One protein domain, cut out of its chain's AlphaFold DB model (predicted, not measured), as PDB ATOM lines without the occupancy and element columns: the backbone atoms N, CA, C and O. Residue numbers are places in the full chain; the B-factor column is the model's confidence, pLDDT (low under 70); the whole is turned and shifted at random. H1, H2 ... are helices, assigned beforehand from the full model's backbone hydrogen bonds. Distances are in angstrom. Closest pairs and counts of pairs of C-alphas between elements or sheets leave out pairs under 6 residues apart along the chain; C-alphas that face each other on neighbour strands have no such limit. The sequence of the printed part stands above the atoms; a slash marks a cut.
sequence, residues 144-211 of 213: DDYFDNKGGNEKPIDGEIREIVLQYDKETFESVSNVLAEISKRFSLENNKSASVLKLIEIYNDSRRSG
ATOM      1  N   ASP A 144     129.343 170.393 208.561       64.12
ATOM      2  CA  ASP A 144     128.919 171.024 207.312       64.12
ATOM      3  C   ASP A 144     129.826 172.222 206.984       64.12
ATOM      4  O   ASP A 144     130.360 172.301 205.878       64.12
ATOM      5  N   ASP A 145     130.138 173.073 207.970       65.56
ATOM      6  CA  ASP A 145     131.075 174.193 207.792       65.56
ATOM      7  C   ASP A 145     132.502 173.710 207.475       65.56
ATOM      8  O   ASP A 145     133.224 174.369 206.721       65.56
ATOM      9  N   TYR A 146     132.923 172.560 208.014       64.19
ATOM     10  CA  TYR A 146     134.225 171.956 207.714       64.19
ATOM     11  C   TYR A 146     134.365 171.595 206.229       64.19
ATOM     12  O   TYR A 146     135.370 171.930 205.590       64.19
ATOM     13  N   PHE A 147     133.354 170.933 205.658       63.62
ATOM     14  CA  PHE A 147     133.364 170.558 204.244       63.62
ATOM     15  C   PHE A 147     133.104 171.755 203.319       63.62
ATOM     16  O   PHE A 147     133.730 171.843 202.257       63.62
ATOM     17  N   ASP A 148     132.260 172.701 203.732       64.44
ATOM     18  CA  ASP A 148     131.923 173.889 202.944       64.44
ATOM     19  C   ASP A 148     133.103 174.874 202.842       64.44
ATOM     20  O   ASP A 148     133.383 175.406 201.761       64.44
ATOM     21  N   ASN A 149     133.874 175.060 203.921       60.81
ATOM     22  CA  ASN A 149     135.025 175.973 203.939       60.81
ATOM     23  C   ASN A 149     136.309 175.388 203.324       60.81
ATOM     24  O   ASN A 149     137.202 176.155 202.956       60.81
ATOM     25  N   LYS A 150     136.413 174.063 203.124       58.62
ATOM     26  CA  LYS A 150     137.534 173.459 202.369       58.62
ATOM     27  C   LYS A 150     137.475 173.701 200.856       58.62
ATOM     28  O   LYS A 150     138.402 173.321 200.146       58.62
ATOM     29  N   GLY A 151     136.437 174.378 200.360       44.03
ATOM     30  CA  GLY A 151     136.428 174.998 199.041       44.03
ATOM     31  C   GLY A 151     136.659 174.024 197.885       44.03
ATOM     32  O   GLY A 151     137.740 173.996 197.314       44.03
ATOM     33  N   GLY A 152     135.624 173.281 197.484       46.09
ATOM     34  CA  GLY A 152     135.291 172.970 196.080       46.09
ATOM     35  C   GLY A 152     136.314 172.350 195.101       46.09
ATOM     36  O   GLY A 152     135.915 172.088 193.968       46.09
ATOM     37  N   ASN A 153     137.570 172.081 195.467       45.25
ATOM     38  CA  ASN A 153     138.625 171.649 194.534       45.25
ATOM     39  C   ASN A 153     139.204 170.259 194.808       45.25
ATOM     40  O   ASN A 153     140.004 169.772 194.014       45.25
ATOM     41  N   GLU A 154     138.728 169.565 195.837       49.44
ATOM     42  CA  GLU A 154     138.906 168.117 195.952       49.44
ATOM     43  C   GLU A 154     137.545 167.430 195.872       49.44
ATOM     44  O   GLU A 154     137.115 166.722 196.777       49.44
ATOM     45  N   LYS A 155     136.833 167.626 194.753       47.03
ATOM     46  CA  LYS A 155     135.844 166.611 194.374       47.03
ATOM     47  C   LYS A 155     136.590 165.275 194.300       47.03
ATOM     48  O   LYS A 155     137.673 165.271 193.709       47.03
ATOM     49  N   PRO A 156     136.052 164.177 194.866       45.66
ATOM     50  CA  PRO A 156     136.708 162.879 194.835       45.66
ATOM     51  C   PRO A 156     137.134 162.557 193.405       45.66
ATOM     52  O   PRO A 156     136.295 162.369 192.521       45.66
ATOM     53  N   ILE A 157     138.443 162.556 193.165       46.38
ATOM     54  CA  ILE A 157     138.993 161.967 191.956       46.38
ATOM     55  C   ILE A 157     138.931 160.472 192.228       46.38
ATOM     56  O   ILE A 157     139.686 159.969 193.049       46.38
ATOM     57  N   ASP A 158     137.948 159.822 191.615       45.00
ATOM     58  CA  ASP A 158     137.913 158.387 191.340       45.00
ATOM     59  C   ASP A 158     138.487 157.480 192.456       45.00
ATOM     60  O   ASP A 158     139.634 157.047 192.419       45.00
ATOM     61  N   GLY A 159     137.668 157.181 193.469       50.03
ATOM     62  CA  GLY A 159     137.867 156.011 194.336       50.03
ATOM     63  C   GLY A 159     138.897 156.096 195.472       50.03
ATOM     64  O   GLY A 159     138.944 155.162 196.272       50.03
ATOM     65  N   GLU A 160     139.676 157.171 195.623       54.25
ATOM     66  CA  GLU A 160     140.610 157.304 196.755       54.25
ATOM     67  C   GLU A 160     140.005 158.110 197.917       54.25
ATOM     68  O   GLU A 160     139.700 159.298 197.796       54.25
ATOM     69  N   ILE A 161     139.837 157.464 199.075       57.84
ATOM     70  CA  ILE A 161     139.384 158.116 200.312       57.84
ATOM     71  C   ILE A 161     140.540 158.951 200.869       57.84
ATOM     72  O   ILE A 161     141.526 158.402 201.358       57.84
ATOM     73  N   ARG A 162     140.418 160.280 200.780       56.56
ATOM     74  CA  ARG A 162     141.461 161.229 201.207       56.56
ATOM     75  C   ARG A 162     141.372 161.627 202.675       56.56
ATOM     76  O   ARG A 162     142.392 161.894 203.298       56.56
ATOM     77  N   GLU A 163     140.166 161.646 203.227       61.78
ATOM     78  CA  GLU A 163     139.902 162.093 204.590       61.78
ATOM     79  C   GLU A 163     138.692 161.346 205.158       61.78
ATOM     80  O   GLU A 163     137.724 161.089 204.440       61.78
ATOM     81  N   ILE A 164     138.761 160.967 206.436       66.81
ATOM     82  CA  ILE A 164     137.659 160.327 207.157       66.81
ATOM     83  C   ILE A 164     137.470 161.063 208.475       66.81
ATOM     84  O   ILE A 164     138.392 161.113 209.288       66.81
ATOM     85  N   VAL A 165     136.268 161.595 208.686       69.19
ATOM     86  CA  VAL A 165     135.879 162.269 209.926       69.19
ATOM     87  C   VAL A 165     134.866 161.391 210.653       69.19
ATOM     88  O   VAL A 165     133.893 160.932 210.054       69.19
ATOM     89  N   LEU A 166     135.111 161.128 211.937       71.94
ATOM     90  CA  LEU A 166     134.190 160.411 212.815       71.94
ATOM     91  C   LEU A 166     133.643 161.383 213.853       71.94
ATOM     92  O   LEU A 166     134.410 161.933 214.637       71.94
ATOM     93  N   GLN A 167     132.324 161.553 213.860       73.00
ATOM     94  CA  GLN A 167     131.619 162.338 214.864       73.00
ATOM     95  C   GLN A 167     131.056 161.407 215.939       73.00
ATOM     96  O   GLN A 167     130.408 160.405 215.631       73.00
ATOM     97  N   TYR A 168     131.311 161.745 217.195       73.50
ATOM     98  CA  TYR A 168     130.793 161.062 218.376       73.50
ATOM     99  C   TYR A 168     130.752 162.060 219.539       73.50
ATOM    100  O   TYR A 168     131.407 163.102 219.494       73.50
ATOM    101  N   ASP A 169     129.958 161.767 220.563       76.75
ATOM    102  CA  ASP A 169     129.883 162.607 221.757       76.75
ATOM    103  C   ASP A 169     131.039 162.315 222.734       76.75
ATOM    104  O   ASP A 169     131.740 161.302 222.649       76.75
ATOM    105  N   LYS A 170     131.243 163.218 223.698       72.75
ATOM    106  CA  LYS A 170     132.309 163.083 224.700       72.75
ATOM    107  C   LYS A 170     132.175 161.806 225.539       72.75
ATOM    108  O   LYS A 170     133.185 161.223 225.921       72.75
ATOM    109  N   GLU A 171     130.949 161.371 225.825       79.94
ATOM    110  CA  GLU A 171     130.677 160.187 226.652       79.94
ATOM    111  C   GLU A 171     131.061 158.885 225.933       79.94
ATOM    112  O   GLU A 171     131.451 157.905 226.568       79.94
ATOM    113  N   THR A 172     131.008 158.884 224.602       79.44
ATOM    114  CA  THR A 172     131.305 157.726 223.757       79.44
ATOM    115  C   THR A 172     132.740 157.696 223.239       79.44
ATOM    116  O   THR A 172     133.154 156.647 222.744       79.44
ATOM    117  N   PHE A 173     133.535 158.761 223.410       77.62
ATOM    118  CA  PHE A 173     134.925 158.834 222.932       77.62
ATOM    119  C   PHE A 173     135.771 157.622 223.334       77.62
ATOM    120  O   PHE A 173     136.405 156.998 222.481       77.62
ATOM    121  N   GLU A 174     135.764 157.264 224.619       75.31
ATOM    122  CA  GLU A 174     136.531 156.124 225.132       75.31
ATOM    123  C   GLU A 174     136.069 154.814 224.491       75.31
ATOM    124  O   GLU A 174     136.875 153.983 224.075       75.31
ATOM    125  N   SER A 175     134.756 154.627 224.343       80.06
ATOM    126  CA  SER A 175     134.205 153.431 223.705       80.06
ATOM    127  C   SER A 175     134.587 153.355 222.224       80.06
ATOM    128  O   SER A 175     135.058 152.311 221.770       80.06
ATOM    129  N   VAL A 176     134.462 154.460 221.484       81.56
ATOM    130  CA  VAL A 176     134.826 154.549 220.063       81.56
ATOM    131  C   VAL A 176     136.321 154.301 219.869       81.56
ATOM    132  O   VAL A 176     136.709 153.500 219.016       81.56
ATOM    133  N   SER A 177     137.165 154.926 220.689       80.06
ATOM    134  CA  SER A 177     138.620 154.754 220.643       80.06
ATOM    135  C   SER A 177     139.031 153.309 220.915       80.06
ATOM    136  O   SER A 177     139.848 152.754 220.176       80.06
ATOM    137  N   ASN A 178     138.413 152.666 221.909       80.19
ATOM    138  CA  ASN A 178     138.654 151.257 222.218       80.19
ATOM    139  C   ASN A 178     138.220 150.336 221.070       80.19
ATOM    140  O   ASN A 178     138.991 149.465 220.667       80.19
ATOM    141  N   VAL A 179     137.047 150.563 220.470       84.00
ATOM    142  CA  VAL A 179     136.585 149.792 219.302       84.00
ATOM    143  C   VAL A 179     137.551 149.937 218.126       84.00
ATOM    144  O   VAL A 179     137.913 148.943 217.491       84.00
ATOM    145  N   LEU A 180     138.020 151.154 217.837       85.12
ATOM    146  CA  LEU A 180     138.996 151.383 216.771       85.12
ATOM    147  C   LEU A 180     140.331 150.690 217.064       85.12
ATOM    148  O   LEU A 180     140.913 150.101 216.154       85.12
ATOM    149  N   ALA A 181     140.798 150.702 218.316       81.06
ATOM    150  CA  ALA A 181     142.002 149.988 218.731       81.06
ATOM    151  C   ALA A 181     141.847 148.461 218.596       81.06
ATOM    152  O   ALA A 181     142.747 147.789 218.086       81.06
ATOM    153  N   GLU A 182     140.695 147.907 218.981       85.56
ATOM    154  CA  GLU A 182     140.386 146.482 218.835       85.56
ATOM    155  C   GLU A 182     140.333 146.047 217.371       85.56
ATOM    156  O   GLU A 182     140.942 145.037 217.009       85.56
ATOM    157  N   ILE A 183     139.656 146.815 216.509       84.00
ATOM    158  CA  ILE A 183     139.635 146.581 215.058       84.00
ATOM    159  C   ILE A 183     141.059 146.644 214.514       84.00
ATOM    160  O   ILE A 183     141.496 145.744 213.795       84.00
ATOM    161  N   SER A 184     141.810 147.667 214.914       83.62
ATOM    162  CA  SER A 184     143.188 147.845 214.486       83.62
ATOM    163  C   SER A 184     144.050 146.631 214.826       83.62
ATOM    164  O   SER A 184     144.794 146.150 213.978       83.62
ATOM    165  N   LYS A 185     143.919 146.091 216.037       85.12
ATOM    166  CA  LYS A 185     144.644 144.896 216.474       85.12
ATOM    167  C   LYS A 185     144.167 143.638 215.749       85.12
ATOM    168  O   LYS A 185     144.974 142.851 215.266       85.12
ATOM    169  N   ARG A 186     142.849 143.450 215.642       88.94
ATOM    170  CA  ARG A 186     142.229 142.272 215.019       88.94
ATOM    171  C   ARG A 186     142.625 142.106 213.553       88.94
ATOM    172  O   ARG A 186     142.744 140.974 213.089       88.94
ATOM    173  N   PHE A 187     142.806 143.212 212.838       85.06
ATOM    174  CA  PHE A 187     143.135 143.223 211.411       85.06
ATOM    175  C   PHE A 187     144.585 143.633 211.114       85.06
ATOM    176  O   PHE A 187     144.928 143.834 209.950       85.06
ATOM    177  N   SER A 188     145.445 143.733 212.133       85.69
ATOM    178  CA  SER A 188     146.862 144.103 211.982       85.69
ATOM    179  C   SER A 188     147.085 145.478 211.321       85.69
ATOM    180  O   SER A 188     147.995 145.656 210.512       85.69
ATOM    181  N   LEU A 189     146.253 146.465 211.665       80.12
ATOM    182  CA  LEU A 189     146.230 147.834 211.120       80.12
ATOM    183  C   LEU A 189     146.818 148.889 212.077       80.12
ATOM    184  O   LEU A 189     146.628 150.079 211.873       80.12
ATOM    185  N   GLU A 190     147.543 148.475 213.118       74.62
ATOM    186  CA  GLU A 190     148.029 149.288 214.262       74.62
ATOM    187  C   GLU A 190     148.763 150.592 213.895       74.62
ATOM    188  O   GLU A 190     148.814 151.520 214.697       74.62
ATOM    189  N   ASN A 191     149.302 150.697 212.677       63.44
ATOM    190  CA  ASN A 191     150.005 151.890 212.189       63.44
ATOM    191  C   ASN A 191     149.197 152.721 211.174       63.44
ATOM    192  O   ASN A 191     149.739 153.656 210.591       63.44
ATOM    193  N   ASN A 192     147.930 152.378 210.923       70.44
ATOM    194  CA  ASN A 192     147.081 153.027 209.930       70.44
ATOM    195  C   ASN A 192     145.659 153.227 210.478       70.44
ATOM    196  O   ASN A 192     144.756 152.425 210.238       70.44
ATOM    197  N   LYS A 193     145.463 154.337 211.201       69.25
ATOM    198  CA  LYS A 193     144.169 154.708 211.792       69.25
ATOM    199  C   LYS A 193     143.058 154.798 210.737       69.25
ATOM    200  O   LYS A 193     141.963 154.304 210.982       69.25
ATOM    201  N   SER A 194     143.349 155.334 209.549       68.38
ATOM    202  CA  SER A 194     142.381 155.421 208.448       68.38
ATOM    203  C   SER A 194     141.899 154.040 208.001       68.38
ATOM    204  O   SER A 194     140.702 153.842 207.815       68.38
ATOM    205  N   ALA A 195     142.796 153.053 207.907       72.31
ATOM    206  CA  ALA A 195     142.417 151.680 207.574       72.31
ATOM    207  C   ALA A 195     141.507 151.050 208.640       72.31
ATOM    208  O   ALA A 195     140.570 150.334 208.291       72.31
ATOM    209  N   SER A 196     141.731 151.341 209.926       78.38
ATOM    210  CA  SER A 196     140.853 150.873 211.008       78.38
ATOM    211  C   SER A 196     139.444 151.457 210.896       78.38
ATOM    212  O   SER A 196     138.467 150.736 211.094       78.38
ATOM    213  N   VAL A 197     139.317 152.727 210.499       80.25
ATOM    214  CA  VAL A 197     138.003 153.348 210.267       80.25
ATOM    215  C   VAL A 197     137.317 152.782 209.018       80.25
ATOM    216  O   VAL A 197     136.137 152.446 209.071       80.25
ATOM    217  N   LEU A 198     138.040 152.591 207.911       79.88
ATOM    218  CA  LEU A 198     137.484 151.928 206.722       79.88
ATOM    219  C   LEU A 198     136.987 150.521 207.044       79.88
ATOM    220  O   LEU A 198     135.911 150.119 206.603       79.88
ATOM    221  N   LYS A 199     137.736 149.793 207.876       82.94
ATOM    222  CA  LYS A 199     137.345 148.451 208.288       82.94
ATOM    223  C   LYS A 199     136.095 148.448 209.164       82.94
ATOM    224  O   LYS A 199     135.261 147.557 209.017       82.94
ATOM    225  N   LEU A 200     135.929 149.451 210.028       82.50
ATOM    226  CA  LEU A 200     134.691 149.658 210.780       82.50
ATOM    227  C   LEU A 200     133.490 149.867 209.837       82.50
ATOM    228  O   LEU A 200     132.446 149.246 210.039       82.50
ATOM    229  N   ILE A 201     133.650 150.670 208.779       79.25
ATOM    230  CA  ILE A 201     132.605 150.914 207.769       79.25
ATOM    231  C   ILE A 201     132.240 149.623 207.016       79.25
ATOM    232  O   ILE A 201     131.057 149.339 206.822       79.25
ATOM    233  N   GLU A 202     133.228 148.811 206.620       82.62
ATOM    234  CA  GLU A 202     132.986 147.500 205.993       82.62
ATOM    235  C   GLU A 202     132.164 146.579 206.903       82.62
ATOM    236  O   GLU A 202     131.138 146.050 206.477       82.62
ATOM    237  N   ILE A 203     132.568 146.444 208.174       82.19
ATOM    238  CA  ILE A 203     131.870 145.613 209.168       82.19
ATOM    239  C   ILE A 203     130.418 146.075 209.336       82.19
ATOM    240  O   ILE A 203     129.501 145.252 209.365       82.19
ATOM    241  N   TYR A 204     130.198 147.388 209.422       79.06
ATOM    242  CA  TYR A 204     128.862 147.961 209.532       79.06
ATOM    243  C   TYR A 204     127.990 147.618 208.313       79.06
ATOM    244  O   TYR A 204     126.870 147.129 208.470       79.06
ATOM    245  N   ASN A 205     128.510 147.800 207.099       77.12
ATOM    246  CA  ASN A 205     127.775 147.514 205.866       77.12
ATOM    247  C   ASN A 205     127.436 146.024 205.708       77.12
ATOM    248  O   ASN A 205     126.315 145.688 205.315       77.12
ATOM    249  N   ASP A 206     128.363 145.132 206.059       79.56
ATOM    250  CA  ASP A 206     128.137 143.684 206.030       79.56
ATOM    251  C   ASP A 206     127.072 143.254 207.053       79.56
ATOM    252  O   ASP A 206     126.227 142.405 206.752       79.56
ATOM    253  N   SER A 207     127.048 143.887 208.231       75.38
ATOM    254  CA  SER A 207     126.035 143.626 209.263       75.38
ATOM    255  C   SER A 207     124.622 144.061 208.849       75.38
ATOM    256  O   SER A 207     123.651 143.375 209.161       75.38
ATOM    257  N   ARG A 208     124.480 145.151 208.079       72.50
ATOM    258  CA  ARG A 208     123.169 145.588 207.563       72.50
ATOM    259  C   ARG A 208     122.642 144.669 206.469       72.50
ATOM    260  O   ARG A 208     121.462 144.344 206.470       72.50
ATOM    261  N   ARG A 209     123.519 144.197 205.578       68.56
ATOM    262  CA  ARG A 209     123.158 143.251 204.508       68.56
ATOM    263  C   ARG A 209     122.718 141.885 205.035       68.56
ATOM    264  O   ARG A 209     121.940 141.207 204.378       68.56
ATOM    265  N   SER A 210     123.210 141.482 206.204       61.22
ATOM    266  CA  SER A 210     122.856 140.212 206.854       61.22
ATOM    267  C   SER A 210     121.631 140.300 207.778       61.22
ATOM    268  O   SER A 210     121.166 139.270 208.253       61.22
ATOM    269  N   GLY A 211     121.086 141.501 208.011       56.72
ATOM    270  CA  GLY A 211     119.839 141.726 208.755       56.72
ATOM    271  C   GLY A 211     118.588 141.916 207.883       56.72
ATOM    272  O   GLY A 211     117.495 142.045 208.426       56.72
TER     273      GLY A 211
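This is residues 144 to 211 of the 213 residues of an uncharacterized protein of Cruoricaptor ignavus (UniProt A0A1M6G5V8). Two helices, H2 and H3, pack at about a right angle to make a small corner, while a short helix, H1, sits well away from them at the far end of a long, winding stretch with no named element. Residues 144 to 153, with H1, and residues 155 to 160 stick out from the body. The printed part has 68 residues with three named helices, in the order H1, H2, H3, and no named strand; the class is all helix. The whole is loose, with a radius of gyration of the C-alphas of 14.4 A and spans of 36 by 31 by 30 A.

H1, residues 144 to 149, touches no helix: it is apart from H2, residues 173 to 186, and from H3, residues 193 to 209. H2 touches H3 with residues 180 to 184 alone, and H3 touches H2 with residues 193 to 200 alone. Their closest C-alphas, those of Ser 184 and Ser 196, are 5.2 A apart. Their lines stand about perpendicular, at 90 degrees, with centres 12.3 A apart. In H1, H2 and H3 every O i to N i+4 pair is within hydrogen-bond range.

H1, residues 144 to 149, begins at C-alpha 144, (128.919, 171.024, 207.312). H2, residues 173 to 186, measures 19.8 A from first to last C-alpha and begins at (134.925, 158.834, 222.932). H3, residues 193 to 209, measures 25.0 A and ends at C-alpha 209, (123.158, 143.251, 204.508).

The two C-alphas farthest apart, those of Gly 151 and Gly 211, are 38.4 A apart. The printed part has no cut. The link from H1 to H2, 23 residues, is long; that from H2 to H3, 6 residues, is short. The mean pLDDT of the printed part is 70.5, and it is under 70 at residues 144 to 165, 191, 193 to 194 and 209 to 211.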